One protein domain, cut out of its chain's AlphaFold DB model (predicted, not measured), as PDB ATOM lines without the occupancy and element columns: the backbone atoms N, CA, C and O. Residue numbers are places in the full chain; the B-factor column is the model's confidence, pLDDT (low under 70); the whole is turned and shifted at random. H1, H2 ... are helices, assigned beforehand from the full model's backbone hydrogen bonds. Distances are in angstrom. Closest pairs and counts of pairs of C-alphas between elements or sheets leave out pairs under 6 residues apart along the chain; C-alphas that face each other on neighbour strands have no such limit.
ATOM      1  N   GLU A 119     -35.672 -52.454  67.771       53.34
ATOM      2  CA  GLU A 119     -36.460 -52.567  66.544       53.34
ATOM      3  C   GLU A 119     -36.100 -51.447  65.548       53.34
ATOM      4  O   GLU A 119     -35.954 -51.703  64.348       53.34
ATOM      5  N   GLU A 120     -35.826 -50.232  66.039       54.72
ATOM      6  CA  GLU A 120     -35.365 -49.099  65.228       54.72
ATOM      7  C   GLU A 120     -33.937 -49.314  64.683       54.72
ATOM      8  O   GLU A 120     -33.656 -49.003  63.519       54.72
ATOM      9  N   VAL A 121     -33.033 -49.899  65.478       59.38
ATOM     10  CA  VAL A 121     -31.664 -50.244  65.049       59.38
ATOM     11  C   VAL A 121     -31.673 -51.362  64.004       59.38
ATOM     12  O   VAL A 121     -30.981 -51.249  62.987       59.38
ATOM     13  N   ASN A 122     -32.495 -52.400  64.183       61.44
ATOM     14  CA  ASN A 122     -32.658 -53.459  63.183       61.44
ATOM     15  C   ASN A 122     -33.287 -52.935  61.885       61.44
ATOM     16  O   ASN A 122     -32.866 -53.325  60.793       61.44
ATOM     17  N   GLN A 123     -34.241 -52.009  61.979       62.97
ATOM     18  CA  GLN A 123     -34.869 -51.392  60.815       62.97
ATOM     19  C   GLN A 123     -33.890 -50.485  60.046       62.97
ATOM     20  O   GLN A 123     -33.840 -50.558  58.816       62.97
ATOM     21  N   LYS A 124     -33.047 -49.709  60.742       66.00
ATOM     22  CA  LYS A 124     -31.948 -48.932  60.133       66.00
ATOM     23  C   LYS A 124     -30.890 -49.831  59.493       66.00
ATOM     24  O   LYS A 124     -30.445 -49.545  58.384       66.00
ATOM     25  N   ASN A 125     -30.534 -50.942  60.136       69.31
ATOM     26  CA  ASN A 125     -29.581 -51.915  59.596       69.31
ATOM     27  C   ASN A 125     -30.116 -52.570  58.309       69.31
ATOM     28  O   ASN A 125     -29.420 -52.620  57.293       69.31
ATOM     29  N   LEU A 126     -31.393 -52.976  58.294       68.00
ATOM     30  CA  LEU A 126     -32.051 -53.474  57.083       68.00
ATOM     31  C   LEU A 126     -32.062 -52.419  55.972       68.00
ATOM     32  O   LEU A 126     -31.717 -52.732  54.832       68.00
ATOM     33  N   GLN A 127     -32.421 -51.172  56.289       71.38
ATOM     34  CA  GLN A 127     -32.395 -50.064  55.331       71.38
ATOM     35  C   GLN A 127     -30.987 -49.849  54.758       71.38
ATOM     36  O   GLN A 127     -30.833 -49.758  53.540       71.38
ATOM     37  N   GLU A 128     -29.952 -49.870  55.596       69.81
ATOM     38  CA  GLU A 128     -28.558 -49.741  55.169       69.81
ATOM     39  C   GLU A 128     -28.124 -50.903  54.258       69.81
ATOM     40  O   GLU A 128     -27.468 -50.686  53.233       69.81
ATOM     41  N   ILE A 129     -28.544 -52.137  54.558       70.31
ATOM     42  CA  ILE A 129     -28.294 -53.307  53.706       70.31
ATOM     43  C   ILE A 129     -28.980 -53.143  52.340       70.31
ATOM     44  O   ILE A 129     -28.348 -53.369  51.297       70.31
ATOM     45  N   PHE A 130     -30.250 -52.726  52.312       75.12
ATOM     46  CA  PHE A 130     -30.982 -52.485  51.066       75.12
ATOM     47  C   PHE A 130     -30.355 -51.355  50.246       75.12
ATOM     48  O   PHE A 130     -30.187 -51.495  49.028       75.12
ATOM     49  N   GLU A 131     -29.935 -50.272  50.895       75.69
ATOM     50  CA  GLU A 131     -29.230 -49.168  50.254       75.69
ATOM     51  C   GLU A 131     -27.875 -49.593  49.696       75.69
ATOM     52  O   GLU A 131     -27.562 -49.299  48.539       75.69
ATOM     53  N   LYS A 132     -27.078 -50.339  50.463       77.81
ATOM     54  CA  LYS A 132     -25.789 -50.874  50.008       77.81
ATOM     55  C   LYS A 132     -25.974 -51.781  48.793       77.81
ATOM     56  O   LYS A 132     -25.215 -51.687  47.824       77.81
ATOM     57  N   ARG A 133     -27.021 -52.616  48.785       77.25
ATOM     58  CA  ARG A 133     -27.393 -53.443  47.625       77.25
ATOM     59  C   ARG A 133     -27.856 -52.601  46.435       77.25
ATOM     60  O   ARG A 133     -27.594 -52.974  45.288       77.25
ATOM     61  N   ARG A 134     -28.536 -51.476  46.670       86.44
ATOM     62  CA  ARG A 134     -28.929 -50.528  45.618       86.44
ATOM     63  C   ARG A 134     -27.700 -49.873  44.977       86.44
ATOM     64  O   ARG A 134     -27.545 -49.987  43.764       86.44
ATOM     65  N   ARG A 135     -26.772 -49.334  45.778       87.31
ATOM     66  CA  ARG A 135     -25.537 -48.680  45.299       87.31
ATOM     67  C   ARG A 135     -24.678 -49.607  44.431       87.31
ATOM     68  O   ARG A 135     -24.182 -49.192  43.387       87.31
ATOM     69  N   ARG A 136     -24.550 -50.888  44.808       89.50
ATOM     70  CA  ARG A 136     -23.840 -51.896  43.991       89.50
ATOM     71  C   ARG A 136     -24.472 -52.073  42.606       89.50
ATOM     72  O   ARG A 136     -23.758 -52.098  41.607       89.50
ATOM     73  N   ARG A 137     -25.805 -52.163  42.537       93.19
ATOM     74  CA  ARG A 137     -26.537 -52.299  41.264       93.19
ATOM     75  C   ARG A 137     -26.419 -51.050  40.396       93.19
ATOM     76  O   ARG A 137     -26.228 -51.175  39.191       93.19
ATOM     77  N   GLU A 138     -26.506 -49.868  40.998       90.69
ATOM     78  CA  GLU A 138     -26.358 -48.587  40.297       90.69
ATOM     79  C   GLU A 138     -24.957 -48.440  39.695       90.69
ATOM     80  O   GLU A 138     -24.830 -48.127  38.511       90.69
ATOM     81  N   SER A 139     -23.913 -48.755  40.470       94.38
ATOM     82  CA  SER A 139     -22.527 -48.759  39.991       94.38
ATOM     83  C   SER A 139     -22.338 -49.722  38.815       94.38
ATOM     84  O   SER A 139     -21.844 -49.319  37.761       94.38
ATOM     85  N   HIS A 140     -22.818 -50.963  38.944       97.50
ATOM     86  CA  HIS A 140     -22.767 -51.943  37.859       97.50
ATOM     87  C   HIS A 140     -23.500 -51.451  36.596       97.50
ATOM     88  O   HIS A 140     -22.974 -51.527  35.486       97.50
ATOM     89  N   ASN A 141     -24.703 -50.888  36.752       97.81
ATOM     90  CA  ASN A 141     -25.491 -50.361  35.637       97.81
ATOM     91  C   ASN A 141     -24.798 -49.182  34.934       97.81
ATOM     92  O   ASN A 141     -24.859 -49.072  33.708       97.81
ATOM     93  N   ALA A 142     -24.135 -48.311  35.697       96.50
ATOM     94  CA  ALA A 142     -23.383 -47.183  35.161       96.50
ATOM     95  C   ALA A 142     -22.198 -47.647  34.302       96.50
ATOM     96  O   ALA A 142     -22.014 -47.141  33.193       96.50
ATOM     97  N   VAL A 143     -21.443 -48.643  34.774       98.12
ATOM     98  CA  VAL A 143     -20.319 -49.226  34.025       98.12
ATOM     99  C   VAL A 143     -20.797 -49.852  32.717       98.12
ATOM    100  O   VAL A 143     -20.254 -49.545  31.657       98.12
ATOM    101  N   GLU A 144     -21.856 -50.662  32.754       97.69
ATOM    102  CA  GLU A 144     -22.377 -51.302  31.542       97.69
ATOM    103  C   GLU A 144     -22.988 -50.291  30.561       97.69
ATOM    104  O   GLU A 144     -22.887 -50.456  29.348       97.69
ATOM    105  N   ARG A 145     -23.601 -49.202  31.046       97.44
ATOM    106  CA  ARG A 145     -24.016 -48.093  30.171       97.44
ATOM    107  C   ARG A 145     -22.804 -47.500  29.443       97.44
ATOM    108  O   ARG A 145     -22.815 -47.486  28.220       97.44
ATOM    109  N   ARG A 146     -21.726 -47.165  30.160       97.81
ATOM    110  CA  ARG A 146     -20.493 -46.641  29.550       97.81
ATOM    111  C   ARG A 146     -19.871 -47.612  28.541       97.81
ATOM    112  O   ARG A 146     -19.430 -47.182  27.482       97.81
ATOM    113  N   ARG A 147     -19.851 -48.916  28.841       98.50
ATOM    114  CA  ARG A 147     -19.370 -49.943  27.904       98.50
ATOM    115  C   ARG A 147     -20.197 -49.954  26.618       98.50
ATOM    116  O   ARG A 147     -19.627 -49.974  25.530       98.50
ATOM    117  N   ARG A 148     -21.527 -49.925  26.736       97.81
ATOM    118  CA  ARG A 148     -22.435 -49.868  25.579       97.81
ATOM    119  C   ARG A 148     -22.223 -48.601  24.759       97.81
ATOM    120  O   ARG A 148     -22.168 -48.691  23.537       97.81
ATOM    121  N   ASP A 149     -22.059 -47.457  25.417       95.81
ATOM    122  CA  ASP A 149     -21.822 -46.175  24.751       95.81
ATOM    123  C   ASP A 149     -20.499 -46.193  23.976       95.81
ATOM    124  O   ASP A 149     -20.477 -45.831  22.803       95.81
ATOM    125  N   ASN A 150     -19.427 -46.729  24.570       97.06
ATOM    126  CA  ASN A 150     -18.146 -46.855  23.881       97.06
ATOM    127  C   ASN A 150     -18.210 -47.806  22.673       97.06
ATOM    128  O   ASN A 150     -17.667 -47.494  21.619       97.06
ATOM    129  N   ILE A 151     -18.917 -48.938  22.777       96.62
ATOM    130  CA  ILE A 151     -19.146 -49.824  21.620       96.62
ATOM    131  C   ILE A 151     -19.897 -49.078  20.509       96.62
ATOM    132  O   ILE A 151     -19.543 -49.193  19.337       96.62
ATOM    133  N   ASN A 152     -20.934 -48.317  20.867       93.94
ATOM    134  CA  ASN A 152     -21.723 -47.559  19.899       93.94
ATOM    135  C   ASN A 152     -20.886 -46.489  19.188       93.94
ATOM    136  O   ASN A 152     -21.002 -46.351  17.974       93.94
ATOM    137  N   GLU A 153     -20.028 -45.786  19.927       93.69
ATOM    138  CA  GLU A 153     -19.086 -44.801  19.392       93.69
ATOM    139  C   GLU A 153     -18.131 -45.436  18.376       93.69
ATOM    140  O   GLU A 153     -18.035 -44.955  17.252       93.69
ATOM    141  N   ARG A 154     -17.511 -46.580  18.704       95.75
ATOM    142  CA  ARG A 154     -16.617 -47.277  17.761       95.75
ATOM    143  C   ARG A 154     -17.333 -47.730  16.494       95.75
ATOM    144  O   ARG A 154     -16.766 -47.642  15.413       95.75
ATOM    145  N   ILE A 155     -18.581 -48.190  16.597       93.00
ATOM    146  CA  ILE A 155     -19.380 -48.535  15.410       93.00
ATOM    147  C   ILE A 155     -19.653 -47.282  14.562       93.00
ATOM    148  O   ILE A 155     -19.583 -47.351  13.338       93.00
ATOM    149  N   GLN A 156     -19.922 -46.135  15.187       88.81
ATOM    150  CA  GLN A 156     -20.126 -44.878  14.467       88.81
ATOM    151  C   GLN A 156     -18.834 -44.385  13.791       88.81
ATOM    152  O   GLN A 156     -18.874 -43.976  12.634       88.81
ATOM    153  N   GLU A 157     -17.687 -44.476  14.469       91.88
ATOM    154  CA  GLU A 157     -16.373 -44.157  13.892       91.88
ATOM    155  C   GLU A 157     -16.056 -45.052  12.689       91.88
ATOM    156  O   GLU A 157     -15.639 -44.554  11.645       91.88
ATOM    157  N   LEU A 158     -16.314 -46.363  12.792       93.25
ATOM    158  CA  LEU A 158     -16.152 -47.291  11.671       93.25
ATOM    159  C   LEU A 158     -16.969 -46.849  10.457       93.25
ATOM    160  O   LEU A 158     -16.452 -46.878   9.347       93.25
ATOM    161  N   CYS A 159     -18.209 -46.401  10.667       88.31
ATOM    162  CA  CYS A 159     -19.069 -45.895   9.600       88.31
ATOM    163  C   CYS A 159     -18.462 -44.685   8.873       88.31
ATOM    164  O   CYS A 159     -18.563 -44.603   7.653       88.31
ATOM    165  N   ALA A 160     -17.813 -43.775   9.604       87.44
ATOM    166  CA  ALA A 160     -17.172 -42.589   9.034       87.44
ATOM    167  C   ALA A 160     -15.877 -42.906   8.262       87.44
ATOM    168  O   ALA A 160     -15.487 -42.147   7.381       87.44
ATOM    169  N   LEU A 161     -15.215 -44.024   8.579       91.00
ATOM    170  CA  LEU A 161     -14.001 -44.488   7.894       91.00
ATOM    171  C   LEU A 161     -14.292 -45.349   6.652       91.00
ATOM    172  O   LEU A 161     -13.361 -45.749   5.948       91.00
ATOM    173  N   LEU A 162     -15.557 -45.688   6.394       90.19
ATOM    174  CA  LEU A 162     -15.939 -46.471   5.223       90.19
ATOM    175  C   LEU A 162     -15.922 -45.616   3.944       90.19
ATOM    176  O   LEU A 162     -16.469 -44.516   3.942       90.19
ATOM    177  N   PRO A 163     -15.382 -46.139   2.825       88.00
ATOM    178  CA  PRO A 163     -15.499 -45.511   1.516       88.00
ATOM    179  C   PRO A 163     -16.962 -45.341   1.096       88.00
ATOM    180  O   PRO A 163     -17.747 -46.292   1.172       88.00
ATOM    181  N   GLU A 164     -17.312 -44.169   0.563       83.81
ATOM    182  CA  GLU A 164     -18.688 -43.838   0.154       83.81
ATOM    183  C   GLU A 164     -19.266 -44.847  -0.845       83.81
ATOM    184  O   GLU A 164     -20.395 -45.298  -0.677       83.81
ATOM    185  N   ARG A 165     -18.452 -45.339  -1.789       82.38
ATOM    186  CA  ARG A 165     -18.850 -46.387  -2.747       82.38
ATOM    187  C   ARG A 165     -19.395 -47.664  -2.088       82.38
ATOM    188  O   ARG A 165     -20.285 -48.306  -2.635       82.38
ATOM    189  N   LEU A 166     -18.862 -48.053  -0.923       83.56
ATOM    190  CA  LEU A 166     -19.304 -49.251  -0.197       83.56
ATOM    191  C   LEU A 166     -20.607 -48.984   0.558       83.56
ATOM    192  O   LEU A 166     -21.460 -49.865   0.661       83.56
ATOM    193  N   ILE A 167     -20.765 -47.760   1.058       82.06
ATOM    194  CA  ILE A 167     -21.989 -47.288   1.701       82.06
ATOM    195  C   ILE A 167     -23.136 -47.203   0.682       82.06
ATOM    196  O   ILE A 167     -24.258 -47.605   0.980       82.06
ATOM    197  N   GLU A 168     -22.865 -46.710  -0.526       79.94
ATOM    198  CA  GLU A 168     -23.849 -46.582  -1.605       79.94
ATOM    199  C   GLU A 168     -24.251 -47.930  -2.205       79.94
ATOM    200  O   GLU A 168     -25.423 -48.137  -2.520       79.94
ATOM    201  N   ALA A 169     -23.303 -48.865  -2.306       78.88
ATOM    202  CA  ALA A 169     -23.567 -50.232  -2.743       78.88
ATOM    203  C   ALA A 169     -24.394 -51.043  -1.728       78.88
ATOM    204  O   ALA A 169     -24.908 -52.115  -2.063       78.88
ATOM    205  N   ALA A 170     -24.534 -50.567  -0.486       75.38
ATOM    206  CA  ALA A 170     -25.354 -51.238   0.508       75.38
ATOM    207  C   ALA A 170     -26.844 -51.171   0.117       75.38
ATOM    208  O   ALA A 170     -27.366 -50.094  -0.193       75.38
ATOM    209  N   PRO A 171     -27.573 -52.302   0.160       69.25
ATOM    210  CA  PRO A 171     -28.976 -52.337  -0.232       69.25
ATOM    211  C   PRO A 171     -29.801 -51.383   0.638       69.25
ATOM    212  O   PRO A 171     -29.656 -51.353   1.862       69.25
ATOM    213  N   THR A 172     -30.699 -50.620   0.012       65.62
ATOM    214  CA  THR A 172     -31.533 -49.593   0.667       65.62
ATOM    215  C   THR A 172     -32.405 -50.144   1.796       65.62
ATOM    216  O   THR A 172     -32.685 -49.433   2.757       65.62
ATOM    217  N   SER A 173     -32.771 -51.427   1.738       63.97
ATOM    218  CA  SER A 173     -33.491 -52.144   2.799       63.97
ATOM    219  C   SER A 173     -32.679 -52.326   4.086       63.97
ATOM    220  O   SER A 173     -33.251 -52.542   5.150       63.97
ATOM    221  N   SER A 174     -31.353 -52.197   4.016       62.97
ATOM    222  CA  SER A 174     -30.470 -52.243   5.182       62.97
ATOM    223  C   SER A 174     -30.374 -50.894   5.920       62.97
ATOM    224  O   SER A 174     -29.778 -50.811   6.990       62.97
ATOM    225  N   ASN A 175     -31.025 -49.843   5.416       63.00
ATOM    226  CA  ASN A 175     -31.048 -48.520   6.054       63.00
ATOM    227  C   ASN A 175     -32.213 -48.334   7.042       63.00
ATOM    228  O   ASN A 175     -32.407 -47.251   7.594       63.00
ATOM    229  N   VAL A 176     -33.011 -49.379   7.266       56.03
ATOM    230  CA  VAL A 176     -34.170 -49.331   8.159       56.03
ATOM    231  C   VAL A 176     -33.704 -49.669   9.581       56.03
ATOM    232  O   VAL A 176     -33.080 -50.703   9.802       56.03
ATOM    233  N   MET A 177     -34.021 -48.789  10.536       56.09
ATOM    234  CA  MET A 177     -33.633 -48.796  11.959       56.09
ATOM    235  C   MET A 177     -32.249 -48.196  12.292       56.09
ATOM    236  O   MET A 177     -31.278 -48.891  12.596       56.09
ATOM    237  N   SER A 178     -32.192 -46.857  12.345       57.19
ATOM    238  CA  SER A 178     -31.175 -46.159  13.139       57.19
ATOM    239  C   SER A 178     -31.462 -46.380  14.625       57.19
ATOM    240  O   SER A 178     -32.468 -45.903  15.143       57.19
ATOM    241  N   VAL A 179     -30.594 -47.119  15.316       54.59
ATOM    242  CA  VAL A 179     -30.634 -47.281  16.787       54.59
ATOM    243  C   VAL A 179     -29.541 -46.425  17.453       54.59
ATOM    244  O   VAL A 179     -29.244 -46.575  18.635       54.59
ATOM    245  N   THR A 180     -28.893 -45.528  16.707       55.66
ATOM    246  CA  THR A 180     -27.877 -44.622  17.248       55.66
ATOM    247  C   THR A 180     -28.493 -43.244  17.442       55.66
ATOM    248  O   THR A 180     -28.781 -42.512  16.498       55.66
ATOM    249  N   ASN A 181     -28.751 -42.912  18.707       55.16
ATOM    250  CA  ASN A 181     -29.224 -41.599  19.122       55.16
ATOM    251  C   ASN A 181     -28.291 -40.500  18.581       55.16
ATOM    252  O   ASN A 181     -27.218 -40.272  19.129       55.16
ATOM    253  N   GLY A 182     -28.740 -39.786  17.548       52.69
ATOM    254  CA  GLY A 182     -28.417 -38.371  17.365       52.69
ATOM    255  C   GLY A 182     -27.297 -37.984  16.399       52.69
ATOM    256  O   GLY A 182     -27.073 -36.787  16.255       52.69
ATOM    257  N   GLN A 183     -26.634 -38.903  15.699       50.88
ATOM    258  CA  GLN A 183     -25.681 -38.515  14.648       50.88
ATOM    259  C   GLN A 183     -26.035 -39.176  13.324       50.88
ATOM    260  O   GLN A 183     -25.716 -40.334  13.060       50.88
ATOM    261  N   ALA A 184     -26.731 -38.399  12.494       52.06
ATOM    262  CA  ALA A 184     -26.819 -38.655  11.070       52.06
ATOM    263  C   ALA A 184     -25.396 -38.841  10.523       52.06
ATOM    264  O   ALA A 184     -24.509 -38.033  10.796       52.06
ATOM    265  N   ASN A 185     -25.183 -39.935   9.791       57.97
ATOM    266  CA  ASN A 185     -23.942 -40.180   9.069       57.97
ATOM    267  C   ASN A 185     -23.660 -39.012   8.102       57.97
ATOM    268  O   ASN A 185     -24.584 -38.286   7.730       57.97
ATOM    269  N   THR A 186     -22.413 -38.868   7.656       54.69
ATOM    270  CA  THR A 186     -21.899 -37.786   6.788       54.69
ATOM    271  C   THR A 186     -22.726 -37.518   5.522       54.69
ATOM    272  O   THR A 186     -22.648 -36.429   4.969       54.69
ATOM    273  N   ASN A 187     -23.577 -38.464   5.118       55.66
ATOM    274  CA  ASN A 187     -24.453 -38.380   3.950       55.66
ATOM    275  C   ASN A 187     -25.963 -38.435   4.278       55.66
ATOM    276  O   ASN A 187     -26.786 -38.753   3.420       55.66
ATOM    277  N   GLY A 188     -26.364 -38.209   5.536       58.28
ATOM    278  CA  GLY A 188     -27.772 -38.212   5.964       58.28
ATOM    279  C   GLY A 188     -28.471 -39.581   5.911       58.28
ATOM    280  O   GLY A 188     -29.622 -39.701   6.328       58.28
ATOM    281  N   ARG A 189     -27.790 -40.636   5.440       66.06
ATOM    282  CA  ARG A 189     -28.309 -42.009   5.424       66.06
ATOM    283  C   ARG A 189     -28.062 -42.717   6.751       66.06
ATOM    284  O   ARG A 189     -26.922 -42.896   7.175       66.06
ATOM    285  N   ALA A 190     -29.147 -43.170   7.371       69.62
ATOM    286  CA  ALA A 190     -29.097 -44.113   8.478       69.62
ATOM    287  C   ALA A 190     -28.673 -45.495   7.960       69.62
ATOM    288  O   ALA A 190     -29.343 -46.048   7.097       69.62
ATOM    289  N   ILE A 191     -27.582 -46.051   8.485       82.31
ATOM    290  CA  ILE A 191     -27.101 -47.403   8.163       82.31
ATOM    291  C   ILE A 191     -27.178 -48.235   9.440       82.31
ATOM    292  O   ILE A 191     -26.812 -47.763  10.519       82.31
ATOM    293  N   ASN A 192     -27.653 -49.477   9.348       88.75
ATOM    294  CA  ASN A 192     -27.715 -50.347  10.518       88.75
ATOM    295  C   ASN A 192     -26.307 -50.797  10.980       88.75
ATOM    296  O   ASN A 192     -25.378 -50.937  10.180       88.75
ATOM    297  N   LYS A 193     -26.163 -51.097  12.280       89.12
ATOM    298  CA  LYS A 193     -24.883 -51.522  12.883       89.12
ATOM    299  C   LYS A 193     -24.287 -52.768  12.218       89.12
ATOM    300  O   LYS A 193     -23.077 -52.842  12.046       89.12
ATOM    301  N   GLY A 194     -25.121 -53.735  11.832       91.19
ATOM    302  CA  GLY A 194     -24.676 -54.967  11.175       91.19
ATOM    303  C   GLY A 194     -24.068 -54.718   9.793       91.19
ATOM    304  O   GLY A 194     -23.025 -55.283   9.474       91.19
ATOM    305  N   THR A 195     -24.667 -53.830   9.001       89.75
ATOM    306  CA  THR A 195     -24.143 -53.406   7.701       89.75
ATOM    307  C   THR A 195     -22.835 -52.650   7.867       89.75
ATOM    308  O   THR A 195     -21.897 -52.965   7.143       89.75
ATOM    309  N   ILE A 196     -22.728 -51.732   8.839       90.56
ATOM    310  CA  ILE A 196     -21.463 -51.032   9.123       90.56
ATOM    311  C   ILE A 196     -20.353 -52.054   9.384       90.56
ATOM    312  O   ILE A 196     -19.333 -52.034   8.706       90.56
ATOM    313  N   LEU A 197     -20.586 -53.005  10.295       94.44
ATOM    314  CA  LEU A 197     -19.607 -54.045  10.616       94.44
ATOM    315  C   LEU A 197     -19.238 -54.893   9.393       94.44
ATOM    316  O   LEU A 197     -18.060 -55.169   9.174       94.44
ATOM    317  N   LYS A 198     -20.227 -55.282   8.582       93.06
ATOM    318  CA  LYS A 198     -20.003 -56.066   7.362       93.06
ATOM    319  C   LYS A 198     -19.117 -55.314   6.367       93.06
ATOM    320  O   LYS A 198     -18.099 -55.851   5.940       93.06
ATOM    321  N   LEU A 199     -19.469 -54.068   6.051       92.06
ATOM    322  CA  LEU A 199     -18.700 -53.230   5.133       92.06
ATOM    323  C   LEU A 199     -17.291 -52.954   5.670       92.06
ATOM    324  O   LEU A 199     -16.341 -52.950   4.893       92.06
ATOM    325  N   SER A 200     -17.125 -52.775   6.987       94.19
ATOM    326  CA  SER A 200     -15.802 -52.578   7.595       94.19
ATOM    327  C   SER A 200     -14.917 -53.807   7.430       94.19
ATOM    328  O   SER A 200     -13.741 -53.670   7.102       94.19
ATOM    329  N   VAL A 201     -15.472 -55.009   7.603       95.50
ATOM    330  CA  VAL A 201     -14.738 -56.258   7.365       95.50
ATOM    331  C   VAL A 201     -14.314 -56.371   5.901       95.50
ATOM    332  O   VAL A 201     -13.161 -56.712   5.630       95.50
ATOM    333  N   ASP A 202     -15.211 -56.070   4.966       93.94
ATOM    334  CA  ASP A 202     -14.911 -56.146   3.535       93.94
ATOM    335  C   ASP A 202     -13.861 -55.102   3.121       93.94
ATOM    336  O   ASP A 202     -12.906 -55.437   2.419       93.94
ATOM    337  N   HIS A 203     -13.944 -53.881   3.653       94.38
ATOM    338  CA  HIS A 203     -12.949 -52.836   3.417       94.38
ATOM    339  C   HIS A 203     -11.559 -53.228   3.945       94.38
ATOM    340  O   HIS A 203     -10.559 -53.056   3.251       94.38
ATOM    341  N   ILE A 204     -11.472 -53.835   5.135       95.62
ATOM    342  CA  ILE A 204     -10.193 -54.330   5.670       95.62
ATOM    343  C   ILE A 204      -9.593 -55.413   4.760       95.62
ATOM    344  O   ILE A 204      -8.376 -55.435   4.567       95.62
ATOM    345  N   LYS A 205     -10.413 -56.312   4.202       94.38
ATOM    346  CA  LYS A 205      -9.934 -57.337   3.257       94.38
ATOM    347  C   LYS A 205      -9.383 -56.709   1.980       94.38
ATOM    348  O   LYS A 205      -8.318 -57.123   1.533       94.38
ATOM    349  N   GLU A 206     -10.071 -55.706   1.436       92.56
ATOM    350  CA  GLU A 206      -9.616 -54.978   0.249       92.56
ATOM    351  C   GLU A 206      -8.257 -54.307   0.494       92.56
ATOM    352  O   GLU A 206      -7.305 -54.532  -0.253       92.56
ATOM    353  N   LEU A 207      -8.129 -53.562   1.599       93.44
ATOM    354  CA  LEU A 207      -6.878 -52.894   1.971       93.44
ATOM    355  C   LEU A 207      -5.724 -53.887   2.157       93.44
ATOM    356  O   LEU A 207      -4.597 -53.618   1.743       93.44
ATOM    357  N   ARG A 208      -5.993 -55.055   2.752       92.88
ATOM    358  CA  ARG A 208      -4.986 -56.114   2.908       92.88
ATOM    359  C   ARG A 208      -4.582 -56.734   1.574       92.88
ATOM    360  O   ARG A 208      -3.401 -57.016   1.406       92.88
ATOM    361  N   SER A 209      -5.525 -56.942   0.654       91.19
ATOM    362  CA  SER A 209      -5.244 -57.484  -0.681       91.19
ATOM    363  C   SER A 209      -4.347 -56.543  -1.485       91.19
ATOM    364  O   SER A 209      -3.351 -56.985  -2.047       91.19
ATOM    365  N   ASN A 210      -4.660 -55.244  -1.473       85.25
ATOM    366  CA  ASN A 210      -3.915 -54.235  -2.229       85.25
ATOM    367  C   ASN A 210      -2.486 -54.026  -1.709       85.25
ATOM    368  O   ASN A 210      -1.624 -53.633  -2.477       85.25
ATOM    369  N   HIS A 211      -2.223 -54.285  -0.424       82.94
ATOM    370  CA  HIS A 211      -0.877 -54.169   0.151       82.94
ATOM    371  C   HIS A 211       0.018 -55.390  -0.153       82.94
ATOM    372  O   HIS A 211       1.234 -55.298  -0.055       82.94
ATOM    373  N   HIS A 212      -0.553 -56.545  -0.501       71.56
ATOM    374  CA  HIS A 212       0.239 -57.732  -0.862       71.56
ATOM    375  C   HIS A 212       0.557 -57.822  -2.367       71.56
ATOM    376  O   HIS A 212       1.231 -58.768  -2.770       71.56
ATOM    377  N   SER A 213       0.056 -56.888  -3.185       56.09
ATOM    378  CA  SER A 213       0.414 -56.730  -4.606       56.09
ATOM    379  C   SER A 213       1.461 -55.641  -4.780       56.09
ATOM    380  O   SER A 213       2.307 -55.808  -5.683       56.09
TER     381      SER A 213
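What this domain is: This is residues 119 to 213 of the 213 residues of the protein "BHLH domain-containing protein" of Rhizopus delemar (strain RA 99-880 / ATCC MYA-4621 / FGSC 9543 / NRRL 43880) (UniProt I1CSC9). One long, straight helix, H1, sticks out as an arm, its residues 119 to 148 standing free, from a small compact head. In the head the last turns of H1 meet the first part of a second, shorter helix, H4, beside two very short helices, H2 and H3, and a long loop of residues 176 to 192; residues 205 to 213, of which 205 to 211 belong to H4, stick out as a second, shorter arm. The printed part has 95 residues, with four named helices in the order H1, H2, H3, H4 and no named strand; its class is all helix. The whole is extended, with a radius of gyration of the C-alphas of 22.3 A, and spans 78 by 32 by 18 A, the arm of H1 making most of the length.

Where its parts are: Find C-alpha 119 at (-36.460, -52.567, 66.544), where H1, residues 119 to 160, begins; from there z falls steadily to C-alpha 160 at (-17.172, -42.589, 9.034), 61.5 A away. Next come H2, residues 164 to 168, and H3, residues 172 to 175. Go on to C-alpha 193 at (-24.883, -51.522, 12.883), where H4, residues 193 to 211, begins; it runs 27.3 A to C-alpha 211 at (-0.877, -54.169, 0.151).

How they stand to each other: Look first at residues 155 to 159 of H1 and residues 193 to 200 of H4, the parts with which these helices touch; the closest C-alphas, those of Cys 159 and Ile 196, are 5.7 A apart. The two helices run the same way at a steep tilt of 46 degrees. H2 is close to H4 but not clearly touching, the closest C-alphas being those of Leu 166 and Leu 199, 6.7 A apart. H3 is also close to H4 but not clearly touching, with the C-alphas of Ser 174 and Thr 195 the closest at 6.9 A. H1 and H3 are apart. In H1, H2 and H4 every O i to N i+4 pair is within hydrogen-bond range; H3, with four residues, is too short for such a pair.

The domain as a whole: The two C-alphas farthest apart are those of Glu 119 and Ser 213, at 80.2 A; Ser 213 is the chain's last residue. Without the stretches that stand free, the body has 56 residues and spans 26 by 23 by 18 A. The printed part has no cut. The links from H1 to H2 and from H2 to H3 are tight, and the link from H3 to H4, 17 residues, is long. In the B-factor column the mean pLDDT of the printed part is 80.1; look for values under 70 at residues 119 to 126, 128, 171 to 190 and 213.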